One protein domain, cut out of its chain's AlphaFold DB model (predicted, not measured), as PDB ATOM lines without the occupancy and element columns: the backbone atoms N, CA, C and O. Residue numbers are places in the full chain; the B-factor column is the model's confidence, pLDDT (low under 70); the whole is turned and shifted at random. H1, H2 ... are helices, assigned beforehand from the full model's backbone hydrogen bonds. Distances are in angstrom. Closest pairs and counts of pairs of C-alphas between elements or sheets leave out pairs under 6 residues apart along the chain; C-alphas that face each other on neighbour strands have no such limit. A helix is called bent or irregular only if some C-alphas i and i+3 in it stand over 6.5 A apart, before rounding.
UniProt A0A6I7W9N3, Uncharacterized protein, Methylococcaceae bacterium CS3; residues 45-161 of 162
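AT A GLANCE: This is residues 45 to 161 of the 162 residues of an uncharacterized protein of Methylococcaceae bacterium CS3 (UniProt A0A6I7W9N3). One long helix, H6, sticks out as an arm with its residues 137 to 160 from a compact body of five shorter helices. In the body H1, H2, H3 and H4 fold back and forth in successive hairpins, and H5 packs on H3 and H4, so that H3, H4 and H5 form a bundle, three helices side by side. The printed part has 117 residues with six named helices, H1 to H6 in order along the chain, and no named strand; the class is all helix. The whole is loose, with a radius of gyration of the C-alphas of 18.5 A, and spans 64 by 32 by 25 A, the arm making the length.

IN THESE COORDINATES: H6, residues 125 to 160, is 52.6 A long and runs from C-alpha 125 at (-41.883, -28.579, -32.616) to C-alpha 160 at (-63.556, 9.359, -61.937). It is neither bent nor irregular, but only just: C-alphas 127 and 130 are 6.0 A apart. H5 is residues 114 to 123, 14.6 A. H4, residues 85 to 102, is 25.4 A, and H3, residues 66 to 80, is 22.0 A. H3 is irregular, with C-alphas 67 and 70 7.0 A apart. H2 is residues 54 to 63, 14.3 A, and H1 is residues 45 to 51, 10.2 A, beginning at C-alpha 45 at (-29.973, -14.047, -44.474).

HOW THE PARTS SIT: H3 is the hub, touching H2, H4, H5 and H6. Residues 129 to 133 of H6 touch residues 66 to 67 of H3, the closest C-alphas being those of Asp 66 and Thr 129, 6.2 A, at a steep tilt of 68 degrees, only just short of about perpendicular. H3 and H5 touch at Asn 74 and Ala 118, closest C-alphas 5.4 A, opposite ways at a shallow tilt of 34.9 degrees, only just short of steep. H3 and H4 form a hairpin at 7 degrees, closest C-alphas Val 80 and Gln 88, 6.6 A. H4 touches H5 with residues 88 to 92 alone, at a steep tilt of 42 degrees; the C-alphas of Lys 92 and Leu 114, the closest, are 4.7 A apart. H2 forms hairpins with H3, closest C-alphas Leu 61 and Ala 69, 5.7 A, and with H1, Leu 48 and Ser 56, 5.1 A. H5 and H6 meet only through their link, and H1 and H6 are apart. Every O i to N i+4 pair is within hydrogen-bond range in H1, H2, H4 and H5, against 9 of 11 in H3 and 30 of 32 in H6.

THE WHOLE: The C-alphas of Asn 82 and Leu 160, the two farthest apart, are 63.8 A apart. Without the free residues 137 to 161 the body spans 34 by 32 by 20 A. The printed part has no cut; the link from H4 to H5, 11 residues, is long and the other links are tight. Mean pLDDT of the printed part is 75.4, with 38 residues under 70, among them 102 to 110 and 123 to 140.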
ATOM      1  N   ASN A  45     -30.223 -13.063 -45.531       79.25
ATOM      2  CA  ASN A  45     -29.973 -14.047 -44.474       79.25
ATOM      3  C   ASN A  45     -28.537 -14.586 -44.511       79.25
ATOM      4  O   ASN A  45     -27.927 -14.778 -43.460       79.25
ATOM      5  N   GLU A  46     -27.960 -14.771 -45.698       82.19
ATOM      6  CA  GLU A  46     -26.586 -15.231 -45.900       82.19
ATOM      7  C   GLU A  46     -25.567 -14.248 -45.310       82.19
ATOM      8  O   GLU A  46     -24.603 -14.654 -44.654       82.19
ATOM      9  N   ALA A  47     -25.796 -12.946 -45.505       82.56
ATOM     10  CA  ALA A  47     -24.941 -11.898 -44.964       82.56
ATOM     11  C   ALA A  47     -25.030 -11.844 -43.432       82.56
ATOM     12  O   ALA A  47     -24.005 -11.732 -42.753       82.56
ATOM     13  N   LEU A  48     -26.237 -11.982 -42.877       84.56
ATOM     14  CA  LEU A  48     -26.435 -12.074 -41.431       84.56
ATOM     15  C   LEU A  48     -25.768 -13.332 -40.855       84.56
ATOM     16  O   LEU A  48     -25.178 -13.278 -39.775       84.56
ATOM     17  N   GLU A  49     -25.825 -14.458 -41.570       84.19
ATOM     18  CA  GLU A  49     -25.248 -15.725 -41.118       84.19
ATOM     19  C   GLU A  49     -23.729 -15.656 -41.003       84.19
ATOM     20  O   GLU A  49     -23.167 -16.144 -40.021       84.19
ATOM     21  N   ALA A  50     -23.079 -14.979 -41.951       85.38
ATOM     22  CA  ALA A  50     -21.634 -14.788 -41.956       85.38
ATOM     23  C   ALA A  50     -21.126 -13.960 -40.762       85.38
ATOM     24  O   ALA A  50     -20.014 -14.190 -40.284       85.38
ATOM     25  N   VAL A  51     -21.921 -13.002 -40.269       87.75
ATOM     26  CA  VAL A  51     -21.542 -12.140 -39.134       87.75
ATOM     27  C   VAL A  51     -21.630 -12.887 -37.799       87.75
ATOM     28  O   VAL A  51     -20.820 -12.640 -36.906       87.75
ATOM     29  N   HIS A  52     -22.593 -13.803 -37.664       85.44
ATOM     30  CA  HIS A  52     -22.739 -14.717 -36.528       85.44
ATOM     31  C   HIS A  52     -22.610 -14.037 -35.144       85.44
ATOM     32  O   HIS A  52     -21.804 -14.416 -34.289       85.44
ATOM     33  N   ASN A  53     -23.437 -13.026 -34.890       89.81
ATOM     34  CA  ASN A  53     -23.545 -12.369 -33.588       89.81
ATOM     35  C   ASN A  53     -25.005 -12.204 -33.131       89.81
ATOM     36  O   ASN A  53     -25.941 -12.431 -33.895       89.81
ATOM     37  N   MET A  54     -25.193 -11.762 -31.885       89.69
ATOM     38  CA  MET A  54     -26.519 -11.589 -31.278       89.69
ATOM     39  C   MET A  54     -27.452 -10.721 -32.133       89.69
ATOM     40  O   MET A  54     -28.600 -11.092 -32.341       89.69
ATOM     41  N   VAL A  55     -26.960  -9.594 -32.655       86.62
ATOM     42  CA  VAL A  55     -27.757  -8.661 -33.468       86.62
ATOM     43  C   VAL A  55     -28.168  -9.309 -34.789       86.62
ATOM     44  O   VAL A  55     -29.332  -9.248 -35.163       86.62
ATOM     45  N   SER A  56     -27.250 -10.009 -35.458       89.06
ATOM     46  CA  SER A  56     -27.570 -10.744 -36.684       89.06
ATOM     47  C   SER A  56     -28.571 -11.873 -36.440       89.06
ATOM     48  O   SER A  56     -29.469 -12.068 -37.246       89.06
ATOM     49  N   THR A  57     -28.480 -12.578 -35.306       90.25
ATOM     50  CA  THR A  57     -29.440 -13.630 -34.944       90.25
ATOM     51  C   THR A  57     -30.812 -13.049 -34.600       90.25
ATOM     52  O   THR A  57     -31.818 -13.656 -34.949       90.25
ATOM     53  N   LEU A  58     -30.870 -11.869 -33.970       87.88
ATOM     54  CA  LEU A  58     -32.120 -11.134 -33.748       87.88
ATOM     55  C   LEU A  58     -32.788 -10.760 -35.074       87.88
ATOM     56  O   LEU A  58     -33.967 -11.048 -35.251       87.88
ATOM     57  N   PHE A  59     -32.030 -10.189 -36.014       85.25
ATOM     58  CA  PHE A  59     -32.548  -9.802 -37.331       85.25
ATOM     59  C   PHE A  59     -33.003 -11.010 -38.148       85.25
ATOM     60  O   PHE A  59     -34.092 -10.996 -38.713       85.25
ATOM     61  N   GLN A  60     -32.225 -12.095 -38.140       85.31
ATOM     62  CA  GLN A  60     -32.653 -13.346 -38.761       85.31
ATOM     63  C   GLN A  60     -33.930 -13.877 -38.116       85.31
ATOM     64  O   GLN A  60     -34.807 -14.329 -38.831       85.31
ATOM     65  N   LEU A  61     -34.062 -13.837 -36.786       83.81
ATOM     66  CA  LEU A  61     -35.256 -14.334 -36.100       83.81
ATOM     67  C   LEU A  61     -36.493 -13.488 -36.436       83.81
ATOM     68  O   LEU A  61     -37.579 -14.038 -36.621       83.81
ATOM     69  N   GLU A  62     -36.331 -12.176 -36.577       78.38
ATOM     70  CA  GLU A  62     -37.395 -11.275 -37.020       78.38
ATOM     71  C   GLU A  62     -37.876 -11.632 -38.437       78.38
ATOM     72  O   GLU A  62     -39.074 -11.864 -38.635       78.38
ATOM     73  N   ASN A  63     -36.933 -11.820 -39.366       75.44
ATOM     74  CA  ASN A  63     -37.188 -12.174 -40.768       75.44
ATOM     75  C   ASN A  63     -37.417 -13.679 -41.005       75.44
ATOM     76  O   ASN A  63     -37.657 -14.107 -42.134       75.44
ATOM     77  N   SER A  64     -37.295 -14.510 -39.967       72.94
ATOM     78  CA  SER A  64     -37.309 -15.963 -40.126       72.94
ATOM     79  C   SER A  64     -38.696 -16.502 -40.426       72.94
ATOM     80  O   SER A  64     -39.696 -16.064 -39.842       72.94
ATOM     81  N   SER A  65     -38.707 -17.528 -41.277       63.72
ATOM     82  CA  SER A  65     -39.797 -18.484 -41.383       63.72
ATOM     83  C   SER A  65     -39.756 -19.506 -40.241       63.72
ATOM     84  O   SER A  65     -38.705 -19.791 -39.647       63.72
ATOM     85  N   ASP A  66     -40.919 -20.089 -39.977       61.62
ATOM     86  CA  ASP A  66     -41.252 -20.956 -38.840       61.62
ATOM     87  C   ASP A  66     -40.229 -22.063 -38.550       61.62
ATOM     88  O   ASP A  66     -39.886 -22.325 -37.393       61.62
ATOM     89  N   ASP A  67     -39.688 -22.690 -39.597       64.75
ATOM     90  CA  ASP A  67     -38.765 -23.823 -39.478       64.75
ATOM     91  C   ASP A  67     -37.403 -23.441 -38.881       64.75
ATOM     92  O   ASP A  67     -36.716 -24.287 -38.295       64.75
ATOM     93  N   THR A  68     -37.012 -22.169 -38.999       76.25
ATOM     94  CA  THR A  68     -35.697 -21.672 -38.568       76.25
ATOM     95  C   THR A  68     -35.740 -20.940 -37.226       76.25
ATOM     96  O   THR A  68     -34.724 -20.888 -36.532       76.25
ATOM     97  N   ALA A  69     -36.914 -20.482 -36.776       76.62
ATOM     98  CA  ALA A  69     -37.073 -19.723 -35.533       76.62
ATOM     99  C   ALA A  69     -36.529 -20.460 -34.294       76.62
ATOM    100  O   ALA A  69     -35.803 -19.881 -33.485       76.62
ATOM    101  N   VAL A  70     -36.799 -21.765 -34.158       77.06
ATOM    102  CA  VAL A  70     -36.300 -22.573 -33.025       77.06
ATOM    103  C   VAL A  70     -34.772 -22.647 -33.014       77.06
ATOM    104  O   VAL A  70     -34.152 -22.555 -31.953       77.06
ATOM    105  N   TYR A  71     -34.153 -22.806 -34.185       83.19
ATOM    106  CA  TYR A  71     -32.696 -22.807 -34.312       83.19
ATOM    107  C   TYR A  71     -32.113 -21.450 -33.902       83.19
ATOM    108  O   TYR A  71     -31.174 -21.393 -33.108       83.19
ATOM    109  N   LEU A  72     -32.721 -20.360 -34.369       87.06
ATOM    110  CA  LEU A  72     -32.265 -19.001 -34.094       87.06
ATOM    111  C   LEU A  72     -32.429 -18.611 -32.624       87.06
ATOM    112  O   LEU A  72     -31.538 -17.977 -32.070       87.06
ATOM    113  N   ILE A  73     -33.493 -19.054 -31.950       86.44
ATOM    114  CA  ILE A  73     -33.678 -18.832 -30.507       86.44
ATOM    115  C   ILE A  73     -32.629 -19.599 -29.691       86.44
ATOM    116  O   ILE A  73     -32.059 -19.043 -28.751       86.44
ATOM    117  N   ASN A  74     -32.318 -20.845 -30.064       86.19
ATOM    118  CA  ASN A  74     -31.241 -21.607 -29.421       86.19
ATOM    119  C   ASN A  74     -29.880 -20.935 -29.626       86.19
ATOM    120  O   ASN A  74     -29.125 -20.760 -28.671       86.19
ATOM    121  N   ARG A  75     -29.592 -20.489 -30.851       90.31
ATOM    122  CA  ARG A  75     -28.370 -19.744 -31.160       90.31
ATOM    123  C   ARG A  75     -28.289 -18.436 -30.379       90.31
ATOM    124  O   ARG A  75     -27.234 -18.117 -29.836       90.31
ATOM    125  N   LEU A  76     -29.394 -17.697 -30.292       91.00
ATOM    126  CA  LEU A  76     -29.480 -16.461 -29.523       91.00
ATOM    127  C   LEU A  76     -29.151 -16.731 -28.056       91.00
ATOM    128  O   LEU A  76     -28.303 -16.043 -27.499       91.00
ATOM    129  N   TYR A  77     -29.750 -17.769 -27.464       90.50
ATOM    130  CA  TYR A  77     -29.432 -18.212 -26.109       90.50
ATOM    131  C   TYR A  77     -27.949 -18.569 -25.951       90.50
ATOM    132  O   TYR A  77     -27.299 -18.077 -25.031       90.50
ATOM    133  N   ASP A  78     -27.380 -19.363 -26.859       91.38
ATOM    134  CA  ASP A  78     -25.972 -19.766 -26.793       91.38
ATOM    135  C   ASP A  78     -24.998 -18.582 -26.827       91.38
ATOM    136  O   ASP A  78     -23.967 -18.622 -26.149       91.38
ATOM    137  N   LEU A  79     -25.340 -17.523 -27.563       92.50
ATOM    138  CA  LEU A  79     -24.551 -16.294 -27.644       92.50
ATOM    139  C   LEU A  79     -24.600 -15.462 -26.354       92.50
ATOM    140  O   LEU A  79     -23.645 -14.736 -26.076       92.50
ATOM    141  N   VAL A  80     -25.675 -15.559 -25.564       91.81
ATOM    142  CA  VAL A  80     -25.906 -14.672 -24.406       91.81
ATOM    143  C   VAL A  80     -25.912 -15.375 -23.049       91.81
ATOM    144  O   VAL A  80     -25.861 -14.691 -22.031       91.81
ATOM    145  N   LYS A  81     -25.918 -16.715 -22.996       89.62
ATOM    146  CA  LYS A  81     -26.054 -17.508 -21.754       89.62
ATOM    147  C   LYS A  81     -25.007 -17.218 -20.674       89.62
ATOM    148  O   LYS A  81     -25.278 -17.411 -19.495       89.62
ATOM    149  N   ASN A  82     -23.823 -16.751 -21.073       91.62
ATOM    150  CA  ASN A  82     -22.726 -16.389 -20.165       91.62
ATOM    151  C   ASN A  82     -22.617 -14.869 -19.928       91.62
ATOM    152  O   ASN A  82     -21.643 -14.410 -19.335       91.62
ATOM    153  N   GLY A  83     -23.560 -14.091 -20.463       87.44
ATOM    154  CA  GLY A  83     -23.585 -12.635 -20.389       87.44
ATOM    155  C   GLY A  83     -24.449 -12.104 -19.247       87.44
ATOM    156  O   GLY A  83     -24.770 -12.811 -18.295       87.44
ATOM    157  N   ASP A  84     -24.833 -10.837 -19.371       90.69
ATOM    158  CA  ASP A  84     -25.654 -10.123 -18.394       90.69
ATOM    159  C   ASP A  84     -27.060 -10.737 -18.248       90.69
ATOM    160  O   ASP A  84     -27.761 -10.980 -19.232       90.69
ATOM    161  N   ASN A  85     -27.486 -10.961 -17.003       88.56
ATOM    162  CA  ASN A  85     -28.805 -11.497 -16.678       88.56
ATOM    163  C   ASN A  85     -29.933 -10.546 -17.101       88.56
ATOM    164  O   ASN A  85     -30.993 -11.016 -17.520       88.56
ATOM    165  N   ASP A  86     -29.714  -9.230 -17.029       88.88
ATOM    166  CA  ASP A  86     -30.716  -8.247 -17.450       88.88
ATOM    167  C   ASP A  86     -30.918  -8.292 -18.968       88.88
ATOM    168  O   ASP A  86     -32.053  -8.264 -19.450       88.88
ATOM    169  N   LEU A  87     -29.834  -8.486 -19.726       88.12
ATOM    170  CA  LEU A  87     -29.894  -8.715 -21.168       88.12
ATOM    171  C   LEU A  87     -30.635 -10.017 -21.498       88.12
ATOM    172  O   LEU A  87     -31.522 -10.013 -22.349       88.12
ATOM    173  N   GLN A  88     -30.323 -11.120 -20.814       88.94
ATOM    174  CA  GLN A  88     -31.030 -12.391 -21.020       88.94
ATOM    175  C   GLN A  88     -32.531 -12.261 -20.736       88.94
ATOM    176  O   GLN A  88     -33.354 -12.817 -21.466       88.94
ATOM    177  N   ARG A  89     -32.901 -11.492 -19.706       87.50
ATOM    178  CA  ARG A  89     -34.298 -11.210 -19.368       87.50
ATOM    179  C   ARG A  89     -34.984 -10.353 -20.428       87.50
ATOM    180  O   ARG A  89     -36.106 -10.671 -20.818       87.50
ATOM    181  N   ALA A  90     -34.332  -9.293 -20.899       89.31
ATOM    182  CA  ALA A  90     -34.861  -8.443 -21.963       89.31
ATOM    183  C   ALA A  90     -35.074  -9.242 -23.257       89.31
ATOM    184  O   ALA A  90     -36.137  -9.158 -23.870       89.31
ATOM    185  N   LEU A  91     -34.101 -10.084 -23.624       88.81
ATOM    186  CA  LEU A  91     -34.190 -10.961 -24.789       88.81
ATOM    187  C   LEU A  91     -35.285 -12.013 -24.643       88.81
ATOM    188  O   LEU A  91     -35.998 -12.256 -25.607       88.81
ATOM    189  N   LYS A  92     -35.475 -12.595 -23.453       88.94
ATOM    190  CA  LYS A  92     -36.608 -13.493 -23.188       88.94
ATOM    191  C   LYS A  92     -37.939 -12.808 -23.500       88.94
ATOM    192  O   LYS A  92     -38.717 -13.349 -24.274       88.94
ATOM    193  N   LEU A  93     -38.179 -11.627 -22.924       87.81
ATOM    194  CA  LEU A  93     -39.434 -10.893 -23.119       87.81
ATOM    195  C   LEU A  93     -39.648 -10.518 -24.589       87.81
ATOM    196  O   LEU A  93     -40.762 -10.611 -25.095       87.81
ATOM    197  N   TRP A  94     -38.581 -10.118 -25.281       87.81
ATOM    198  CA  TRP A  94     -38.650  -9.816 -26.706       87.81
ATOM    199  C   TRP A  94     -38.936 -11.069 -27.545       87.81
ATOM    200  O   TRP A  94     -39.804 -11.020 -28.408       87.81
ATOM    201  N   VAL A  95     -38.288 -12.205 -27.263       85.12
ATOM    202  CA  VAL A  95     -38.569 -13.481 -27.944       85.12
ATOM    203  C   VAL A  95     -40.011 -13.912 -27.696       85.12
ATOM    204  O   VAL A  95     -40.686 -14.315 -28.633       85.12
ATOM    205  N   GLU A  96     -40.520 -13.785 -26.469       81.38
ATOM    206  CA  GLU A  96     -41.925 -14.065 -26.159       81.38
ATOM    207  C   GLU A  96     -42.880 -13.161 -26.935       81.38
ATOM    208  O   GLU A  96     -43.891 -13.648 -27.428       81.38
ATOM    209  N   PHE A  97     -42.555 -11.877 -27.091       80.38
ATOM    210  CA  PHE A  97     -43.338 -10.954 -27.908       80.38
ATOM    211  C   PHE A  97     -43.309 -11.328 -29.395       80.38
ATOM    212  O   PHE A  97     -44.359 -11.397 -30.027       80.38
ATOM    213  N   VAL A  98     -42.127 -11.606 -29.954       78.06
ATOM    214  CA  VAL A  98     -41.973 -12.022 -31.358       78.06
ATOM    215  C   VAL A  98     -42.726 -13.318 -31.622       78.06
ATOM    216  O   VAL A  98     -43.416 -13.427 -32.631       78.06
ATOM    217  N   LEU A  99     -42.634 -14.279 -30.703       76.12
ATOM    218  CA  LEU A  99     -43.405 -15.509 -30.777       76.12
ATOM    219  C   LEU A  99     -44.898 -15.204 -30.651       76.12
ATOM    220  O   LEU A  99     -45.638 -15.604 -31.525       76.12
ATOM    221  N   ALA A 100     -45.365 -14.437 -29.668       74.06
ATOM    222  CA  ALA A 100     -46.792 -14.117 -29.537       74.06
ATOM    223  C   ALA A 100     -47.387 -13.444 -30.790       74.06
ATOM    224  O   ALA A 100     -48.548 -13.670 -31.105       74.06
ATOM    225  N   GLN A 101     -46.591 -12.649 -31.513       70.31
ATOM    226  CA  GLN A 101     -46.994 -12.033 -32.782       70.31
ATOM    227  C   GLN A 101     -47.010 -13.026 -33.950       70.31
ATOM    228  O   GLN A 101     -47.770 -12.835 -34.887       70.31
ATOM    229  N   LYS A 102     -46.160 -14.058 -33.913       67.12
ATOM    230  CA  LYS A 102     -46.069 -15.100 -34.947       67.12
ATOM    231  C   LYS A 102     -46.912 -16.351 -34.617       67.12
ATOM    232  O   LYS A 102     -47.116 -17.185 -35.488       67.12
ATOM    233  N   LEU A 103     -47.362 -16.520 -33.365       64.25
ATOM    234  CA  LEU A 103     -48.079 -17.697 -32.877       64.25
ATOM    235  C   LEU A 103     -49.371 -17.326 -32.131       64.25
ATOM    236  O   LEU A 103     -49.332 -16.906 -30.969       64.25
ATOM    237  N   GLU A 104     -50.532 -17.627 -32.707       54.88
ATOM    238  CA  GLU A 104     -51.773 -17.619 -31.935       54.88
ATOM    239  C   GLU A 104     -51.855 -18.816 -30.968       54.88
ATOM    240  O   GLU A 104     -51.663 -19.982 -31.327       54.88
ATOM    241  N   GLY A 105     -52.168 -18.532 -29.698       55.25
ATOM    242  CA  GLY A 105     -52.509 -19.547 -28.693       55.25
ATOM    243  C   GLY A 105     -51.333 -20.270 -28.023       55.25
ATOM    244  O   GLY A 105     -51.552 -21.291 -27.364       55.25
ATOM    245  N   VAL A 106     -50.097 -19.776 -28.149       59.84
ATOM    246  CA  VAL A 106     -48.953 -20.364 -27.432       59.84
ATOM    247  C   VAL A 106     -48.814 -19.791 -26.028       59.84
ATOM    248  O   VAL A 106     -48.508 -18.622 -25.823       59.84
ATOM    249  N   GLN A 107     -48.984 -20.670 -25.042       57.84
ATOM    250  CA  GLN A 107     -48.709 -20.375 -23.641       57.84
ATOM    251  C   GLN A 107     -47.220 -20.591 -23.351       57.84
ATOM    252  O   GLN A 107     -46.788 -21.690 -23.006       57.84
ATOM    253  N   LEU A 108     -46.432 -19.521 -23.480       64.12
ATOM    254  CA  LEU A 108     -45.041 -19.465 -23.002       64.12
ATOM    255  C   LEU A 108     -44.948 -19.140 -21.501       64.12
ATOM    256  O   LEU A 108     -43.854 -19.087 -20.949       64.12
ATOM    257  N   GLU A 109     -46.092 -18.983 -20.825       59.31
ATOM    258  CA  GLU A 109     -46.252 -18.508 -19.439       59.31
ATOM    259  C   GLU A 109     -45.437 -19.288 -18.387       59.31
ATOM    260  O   GLU A 109     -45.256 -18.821 -17.264       59.31
ATOM    261  N   GLN A 110     -44.942 -20.476 -18.736       66.31
ATOM    262  CA  GLN A 110     -44.188 -21.352 -17.842       66.31
ATOM    263  C   GLN A 110     -42.672 -21.109 -17.887       66.31
ATOM    264  O   GLN A 110     -41.987 -21.479 -16.935       66.31
ATOM    265  N   ALA A 111     -42.142 -20.484 -18.944       78.06
ATOM    266  CA  ALA A 111     -40.708 -20.253 -19.070       78.06
ATOM    267  C   ALA A 111     -40.259 -19.070 -18.195       78.06
ATOM    268  O   ALA A 111     -40.728 -17.940 -18.343       78.06
ATOM    269  N   GLN A 112     -39.297 -19.310 -17.309       82.69
ATOM    270  CA  GLN A 112     -38.650 -18.308 -16.454       82.69
ATOM    271  C   GLN A 112     -37.405 -17.711 -17.120       82.69
ATOM    272  O   GLN A 112     -37.053 -16.559 -16.862       82.69
ATOM    273  N   THR A 113     -36.753 -18.461 -18.011       85.94
ATOM    274  CA  THR A 113     -35.493 -18.066 -18.659       85.94
ATOM    275  C   THR A 113     -35.555 -18.209 -20.179       85.94
ATOM    276  O   THR A 113     -36.353 -18.980 -20.711       85.94
ATOM    277  N   LEU A 114     -34.680 -17.494 -20.900       85.31
ATOM    278  CA  LEU A 114     -34.537 -17.654 -22.353       85.31
ATOM    279  C   LEU A 114     -34.147 -19.099 -22.729       85.31
ATOM    280  O   LEU A 114     -34.625 -19.630 -23.728       85.31
ATOM    281  N   GLY A 115     -33.330 -19.755 -21.898       83.75
ATOM    282  CA  GLY A 115     -32.971 -21.165 -22.070       83.75
ATOM    283  C   GLY A 115     -34.165 -22.114 -21.922       83.75
ATOM    284  O   GLY A 115     -34.273 -23.097 -22.656       83.75
ATOM    285  N   GLU A 116     -35.102 -21.811 -21.020       83.88
ATOM    286  CA  GLU A 116     -36.353 -22.566 -20.890       83.88
ATOM    287  C   GLU A 116     -37.263 -22.373 -22.104       83.88
ATOM    288  O   GLU A 116     -37.789 -23.363 -22.602       83.88
ATOM    289  N   VAL A 117     -37.375 -21.152 -22.647       82.00
ATOM    290  CA  VAL A 117     -38.093 -20.907 -23.915       82.00
ATOM    291  C   VAL A 117     -37.496 -21.763 -25.038       82.00
ATOM    292  O   VAL A 117     -38.219 -22.507 -25.701       82.00
ATOM    293  N   ALA A 118     -36.171 -21.730 -25.206       77.12
ATOM    294  CA  ALA A 118     -35.440 -22.559 -26.167       77.12
ATOM    295  C   ALA A 118     -35.717 -24.068 -25.990       77.12
ATOM    296  O   ALA A 118     -35.999 -24.779 -26.959       77.12
ATOM    297  N   THR A 119     -35.694 -24.551 -24.747       79.62
ATOM    298  CA  THR A 119     -35.944 -25.962 -24.407       79.62
ATOM    299  C   THR A 119     -37.393 -26.369 -24.684       79.62
ATOM    300  O   THR A 119     -37.649 -27.438 -25.241       79.62
ATOM    301  N   MET A 120     -38.356 -25.519 -24.322       77.94
ATOM    302  CA  MET A 120     -39.779 -25.754 -24.574       77.94
ATOM    303  C   MET A 120     -40.074 -25.827 -26.075       77.94
ATOM    304  O   MET A 120     -40.808 -26.715 -26.509       77.94
ATOM    305  N   LEU A 121     -39.451 -24.958 -26.875       72.94
ATOM    306  CA  LEU A 121     -39.562 -24.976 -28.334       72.94
ATOM    307  C   LEU A 121     -38.977 -26.246 -28.956       72.94
ATOM    308  O   LEU A 121     -39.583 -26.815 -29.862       72.94
ATOM    309  N   ALA A 122     -37.837 -26.731 -28.457       70.56
ATOM    310  CA  ALA A 122     -37.230 -27.966 -28.950       70.56
ATOM    311  C   ALA A 122     -38.127 -29.200 -28.726       70.56
ATOM    312  O   ALA A 122     -38.198 -30.076 -29.591       70.56
ATOM    313  N   ASN A 123     -38.846 -29.247 -27.601       69.19
ATOM    314  CA  ASN A 123     -39.655 -30.402 -27.199       69.19
ATOM    315  C   ASN A 123     -41.060 -30.451 -27.836       69.19
ATOM    316  O   ASN A 123     -41.666 -31.519 -27.862       69.19
ATOM    317  N   ASN A 124     -41.564 -29.336 -28.380       63.00
ATOM    318  CA  ASN A 124     -42.930 -29.208 -28.912       63.00
ATOM    319  C   ASN A 124     -42.982 -28.739 -30.386       63.00
ATOM    320  O   ASN A 124     -43.958 -28.125 -30.806       63.00
ATOM    321  N   ARG A 125     -41.963 -29.040 -31.207       55.62
ATOM    322  CA  ARG A 125     -41.883 -28.579 -32.616       55.62
ATOM    323  C   ARG A 125     -43.102 -28.936 -33.482       55.62
ATOM    324  O   ARG A 125     -43.561 -28.110 -34.257       55.62
ATOM    325  N   ILE A 126     -43.630 -30.155 -33.374       49.09
ATOM    326  CA  ILE A 126     -44.566 -30.705 -34.378       49.09
ATOM    327  C   ILE A 126     -45.970 -30.052 -34.349       49.09
ATOM    328  O   ILE A 126     -46.492 -29.748 -35.420       49.09
ATOM    329  N   PRO A 127     -46.603 -29.786 -33.188       56.00
ATOM    330  CA  PRO A 127     -47.947 -29.196 -33.155       56.00
ATOM    331  C   PRO A 127     -48.015 -27.709 -33.533       56.00
ATOM    332  O   PRO A 127     -49.109 -27.209 -33.788       56.00
ATOM    333  N   TRP A 128     -46.889 -26.990 -33.515       55.16
ATOM    334  CA  TRP A 128     -46.870 -25.532 -33.674       55.16
ATOM    335  C   TRP A 128     -46.489 -25.091 -35.083       55.16
ATOM    336  O   TRP A 128     -47.205 -24.272 -35.648       55.16
ATOM    337  N   THR A 129     -45.485 -25.719 -35.706       56.12
ATOM    338  CA  THR A 129     -45.112 -25.452 -37.109       56.12
ATOM    339  C   THR A 129     -46.302 -25.605 -38.062       56.12
ATOM    340  O   THR A 129     -46.470 -24.822 -38.990       56.12
ATOM    341  N   GLN A 130     -47.175 -26.587 -37.815       59.69
ATOM    342  CA  GLN A 130     -48.335 -26.814 -38.674       59.69
ATOM    343  C   GLN A 130     -49.451 -25.779 -38.475       59.69
ATOM    344  O   GLN A 130     -50.067 -25.369 -39.454       59.69
ATOM    345  N   ARG A 131     -49.679 -25.312 -37.239       59.06
ATOM    346  CA  ARG A 131     -50.641 -24.230 -36.965       59.06
ATOM    347  C   ARG A 131     -50.174 -22.893 -37.544       59.06
ATOM    348  O   ARG A 131     -51.005 -22.141 -38.032       59.06
ATOM    349  N   TRP A 132     -48.868 -22.618 -37.542       56.69
ATOM    350  CA  TRP A 132     -48.327 -21.380 -38.116       56.69
ATOM    351  C   TRP A 132     -48.339 -21.384 -39.641       56.69
ATOM    352  O   TRP A 132     -48.719 -20.383 -40.231       56.69
ATOM    353  N   LEU A 133     -48.058 -22.520 -40.295       58.12
ATOM    354  CA  LEU A 133     -48.210 -22.630 -41.751       58.12
ATOM    355  C   LEU A 133     -49.650 -22.329 -42.202       58.12
ATOM    356  O   LEU A 133     -49.870 -21.758 -43.271       58.12
ATOM    357  N   GLU A 134     -50.632 -22.758 -41.411       63.59
ATOM    358  CA  GLU A 134     -52.046 -22.493 -41.670       63.59
ATOM    359  C   GLU A 134     -52.400 -21.017 -41.431       63.59
ATOM    360  O   GLU A 134     -53.099 -20.431 -42.257       63.59
ATOM    361  N   GLN A 135     -51.867 -20.401 -40.371       59.75
ATOM    362  CA  GLN A 135     -52.107 -18.996 -40.036       59.75
ATOM    363  C   GLN A 135     -51.398 -18.020 -40.989       59.75
ATOM    364  O   GLN A 135     -52.045 -17.130 -41.529       59.75
ATOM    365  N   GLY A 136     -50.116 -18.227 -41.299       57.66
ATOM    366  CA  GLY A 136     -49.376 -17.389 -42.251       57.66
ATOM    367  C   GLY A 136     -49.944 -17.458 -43.672       57.66
ATOM    368  O   GLY A 136     -49.914 -16.478 -44.412       57.66
ATOM    369  N   LYS A 137     -50.549 -18.593 -44.059       66.50
ATOM    370  CA  LYS A 137     -51.346 -18.664 -45.294       66.50
ATOM    371  C   LYS A 137     -52.603 -17.805 -45.230       66.50
ATOM    372  O   LYS A 137     -52.978 -17.257 -46.258       66.50
ATOM    373  N   ALA A 138     -53.272 -17.743 -44.083       65.06
ATOM    374  CA  ALA A 138     -54.464 -16.922 -43.914       65.06
ATOM    375  C   ALA A 138     -54.113 -15.426 -43.942       65.06
ATOM    376  O   ALA A 138     -54.711 -14.691 -44.719       65.06
ATOM    377  N   GLU A 139     -53.086 -15.008 -43.199       60.97
ATOM    378  CA  GLU A 139     -52.611 -13.617 -43.167       60.97
ATOM    379  C   GLU A 139     -52.122 -13.151 -44.544       60.97
ATOM    380  O   GLU A 139     -52.562 -12.111 -45.020       60.97
ATOM    381  N   GLY A 140     -51.336 -13.963 -45.263       63.22
ATOM    382  CA  GLY A 140     -50.902 -13.614 -46.622       63.22
ATOM    383  C   GLY A 140     -52.044 -13.544 -47.648       63.22
ATOM    384  O   GLY A 140     -51.952 -12.815 -48.636       63.22
ATOM    385  N   ILE A 141     -53.141 -14.282 -47.436       71.50
ATOM    386  CA  ILE A 141     -54.356 -14.141 -48.254       71.50
ATOM    387  C   ILE A 141     -55.059 -12.822 -47.923       71.50
ATOM    388  O   ILE A 141     -55.460 -12.110 -48.843       71.50
ATOM    389  N   ASP A 142     -55.194 -12.489 -46.642       59.94
ATOM    390  CA  ASP A 142     -55.863 -11.268 -46.197       59.94
ATOM    391  C   ASP A 142     -55.089 -10.007 -46.613       59.94
ATOM    392  O   ASP A 142     -55.691  -9.066 -47.134       59.94
ATOM    393  N   GLU A 143     -53.762 -10.007 -46.486       65.38
ATOM    394  CA  GLU A 143     -52.887  -8.932 -46.969       65.38
ATOM    395  C   GLU A 143     -52.995  -8.762 -48.487       65.38
ATOM    396  O   GLU A 143     -53.242  -7.652 -48.960       65.38
ATOM    397  N   GLY A 144     -52.946  -9.856 -49.257       63.38
ATOM    398  CA  GLY A 144     -53.120  -9.803 -50.712       63.38
ATOM    399  C   GLY A 144     -54.506  -9.301 -51.145       63.38
ATOM    400  O   GLY A 144     -54.640  -8.617 -52.164       63.38
ATOM    401  N   ILE A 145     -55.554  -9.594 -50.367       74.81
ATOM    402  CA  ILE A 145     -56.902  -9.055 -50.598       74.81
ATOM    403  C   ILE A 145     -56.931  -7.551 -50.314       74.81
ATOM    404  O   ILE A 145     -57.474  -6.795 -51.120       74.81
ATOM    405  N   ILE A 146     -56.354  -7.105 -49.196       71.81
ATOM    406  CA  ILE A 146     -56.305  -5.687 -48.824       71.81
ATOM    407  C   ILE A 146     -55.518  -4.890 -49.865       71.81
ATOM    408  O   ILE A 146     -56.012  -3.876 -50.356       71.81
ATOM    409  N   GLU A 147     -54.342  -5.370 -50.256       69.69
ATOM    410  CA  GLU A 147     -53.488  -4.725 -51.250       69.69
ATOM    411  C   GLU A 147     -54.195  -4.621 -52.614       69.69
ATOM    412  O   GLU A 147     -54.239  -3.549 -53.223       69.69
ATOM    413  N   SER A 148     -54.873  -5.692 -53.049       59.16
ATOM    414  CA  SER A 148     -55.677  -5.682 -54.277       59.16
ATOM    415  C   SER A 148     -56.856  -4.703 -54.206       59.16
ATOM    416  O   SER A 148     -57.131  -3.992 -55.177       59.16
ATOM    417  N   LEU A 149     -57.541  -4.615 -53.063       70.50
ATOM    418  CA  LEU A 149     -58.643  -3.671 -52.858       70.50
ATOM    419  C   LEU A 149     -58.159  -2.216 -52.883       70.50
ATOM    420  O   LEU A 149     -58.826  -1.366 -53.474       70.50
ATOM    421  N   VAL A 150     -57.001  -1.928 -52.287       74.31
ATOM    422  CA  VAL A 150     -56.381  -0.595 -52.314       74.31
ATOM    423  C   VAL A 150     -56.007  -0.199 -53.745       74.31
ATOM    424  O   VAL A 150     -56.317   0.916 -54.172       74.31
ATOM    425  N   LEU A 151     -55.426  -1.117 -54.522       72.88
ATOM    426  CA  LEU A 151     -55.105  -0.907 -55.939       72.88
ATOM    427  C   LEU A 151     -56.352  -0.594 -56.780       72.88
ATOM    428  O   LEU A 151     -56.382   0.418 -57.483       72.88
ATOM    429  N   LEU A 152     -57.414  -1.394 -56.640       75.56
ATOM    430  CA  LEU A 152     -58.675  -1.192 -57.362       75.56
ATOM    431  C   LEU A 152     -59.347   0.143 -57.007       75.56
ATOM    432  O   LEU A 152     -59.862   0.837 -57.884       75.56
ATOM    433  N   LEU A 153     -59.331   0.535 -55.731       73.00
ATOM    434  CA  LEU A 153     -59.875   1.825 -55.291       73.00
ATOM    435  C   LEU A 153     -59.078   3.007 -55.856       73.00
ATOM    436  O   LEU A 153     -59.659   4.045 -56.187       73.00
ATOM    437  N   THR A 154     -57.766   2.840 -56.012       72.00
ATOM    438  CA  THR A 154     -56.883   3.863 -56.578       72.00
ATOM    439  C   THR A 154     -57.124   4.034 -58.082       72.00
ATOM    440  O   THR A 154     -57.268   5.165 -58.549       72.00
ATOM    441  N   GLU A 155     -57.281   2.938 -58.834       72.69
ATOM    442  CA  GLU A 155     -57.619   2.975 -60.268       72.69
ATOM    443  C   GLU A 155     -59.003   3.585 -60.535       72.69
ATOM    444  O   GLU A 155     -59.163   4.416 -61.432       72.69
ATOM    445  N   VAL A 156     -60.013   3.236 -59.731       71.25
ATOM    446  CA  VAL A 156     -61.370   3.793 -59.873       71.25
ATOM    447  C   VAL A 156     -61.388   5.297 -59.573       71.25
ATOM    448  O   VAL A 156     -62.068   6.055 -60.265       71.25
ATOM    449  N   SER A 157     -60.612   5.754 -58.588       65.81
ATOM    450  CA  SER A 157     -60.477   7.180 -58.263       65.81
ATOM    451  C   SER A 157     -59.832   7.983 -59.405       65.81
ATOM    452  O   SER A 157     -60.285   9.085 -59.729       65.81
ATOM    453  N   GLN A 158     -58.829   7.413 -60.084       72.75
ATOM    454  CA  GLN A 158     -58.199   8.036 -61.255       72.75
ATOM    455  C   GLN A 158     -59.136   8.107 -62.470       72.75
ATOM    456  O   GLN A 158     -59.122   9.095 -63.200       72.75
ATOM    457  N   LEU A 159     -60.003   7.111 -62.664       70.31
ATOM    458  CA  LEU A 159     -60.987   7.111 -63.753       70.31
ATOM    459  C   LEU A 159     -62.143   8.099 -63.536       70.31
ATOM    460  O   LEU A 159     -62.720   8.579 -64.505       70.31
ATOM    461  N   LEU A 160     -62.484   8.413 -62.283       59.66
ATOM    462  CA  LEU A 160     -63.556   9.359 -61.937       59.66
ATOM    463  C   LEU A 160     -63.091  10.824 -61.864       59.66
ATOM    464  O   LEU A 160     -63.921  11.721 -61.717       59.66
ATOM    465  N   SER A 161     -61.781  11.065 -61.944       61.38
ATOM    466  CA  SER A 161     -61.160  12.398 -61.959       61.38
ATOM    467  C   SER A 161     -60.696  12.851 -63.357       61.38
ATOM    468  O   SER A 161     -60.115  13.932 -63.482       61.38
TER     469      SER A 161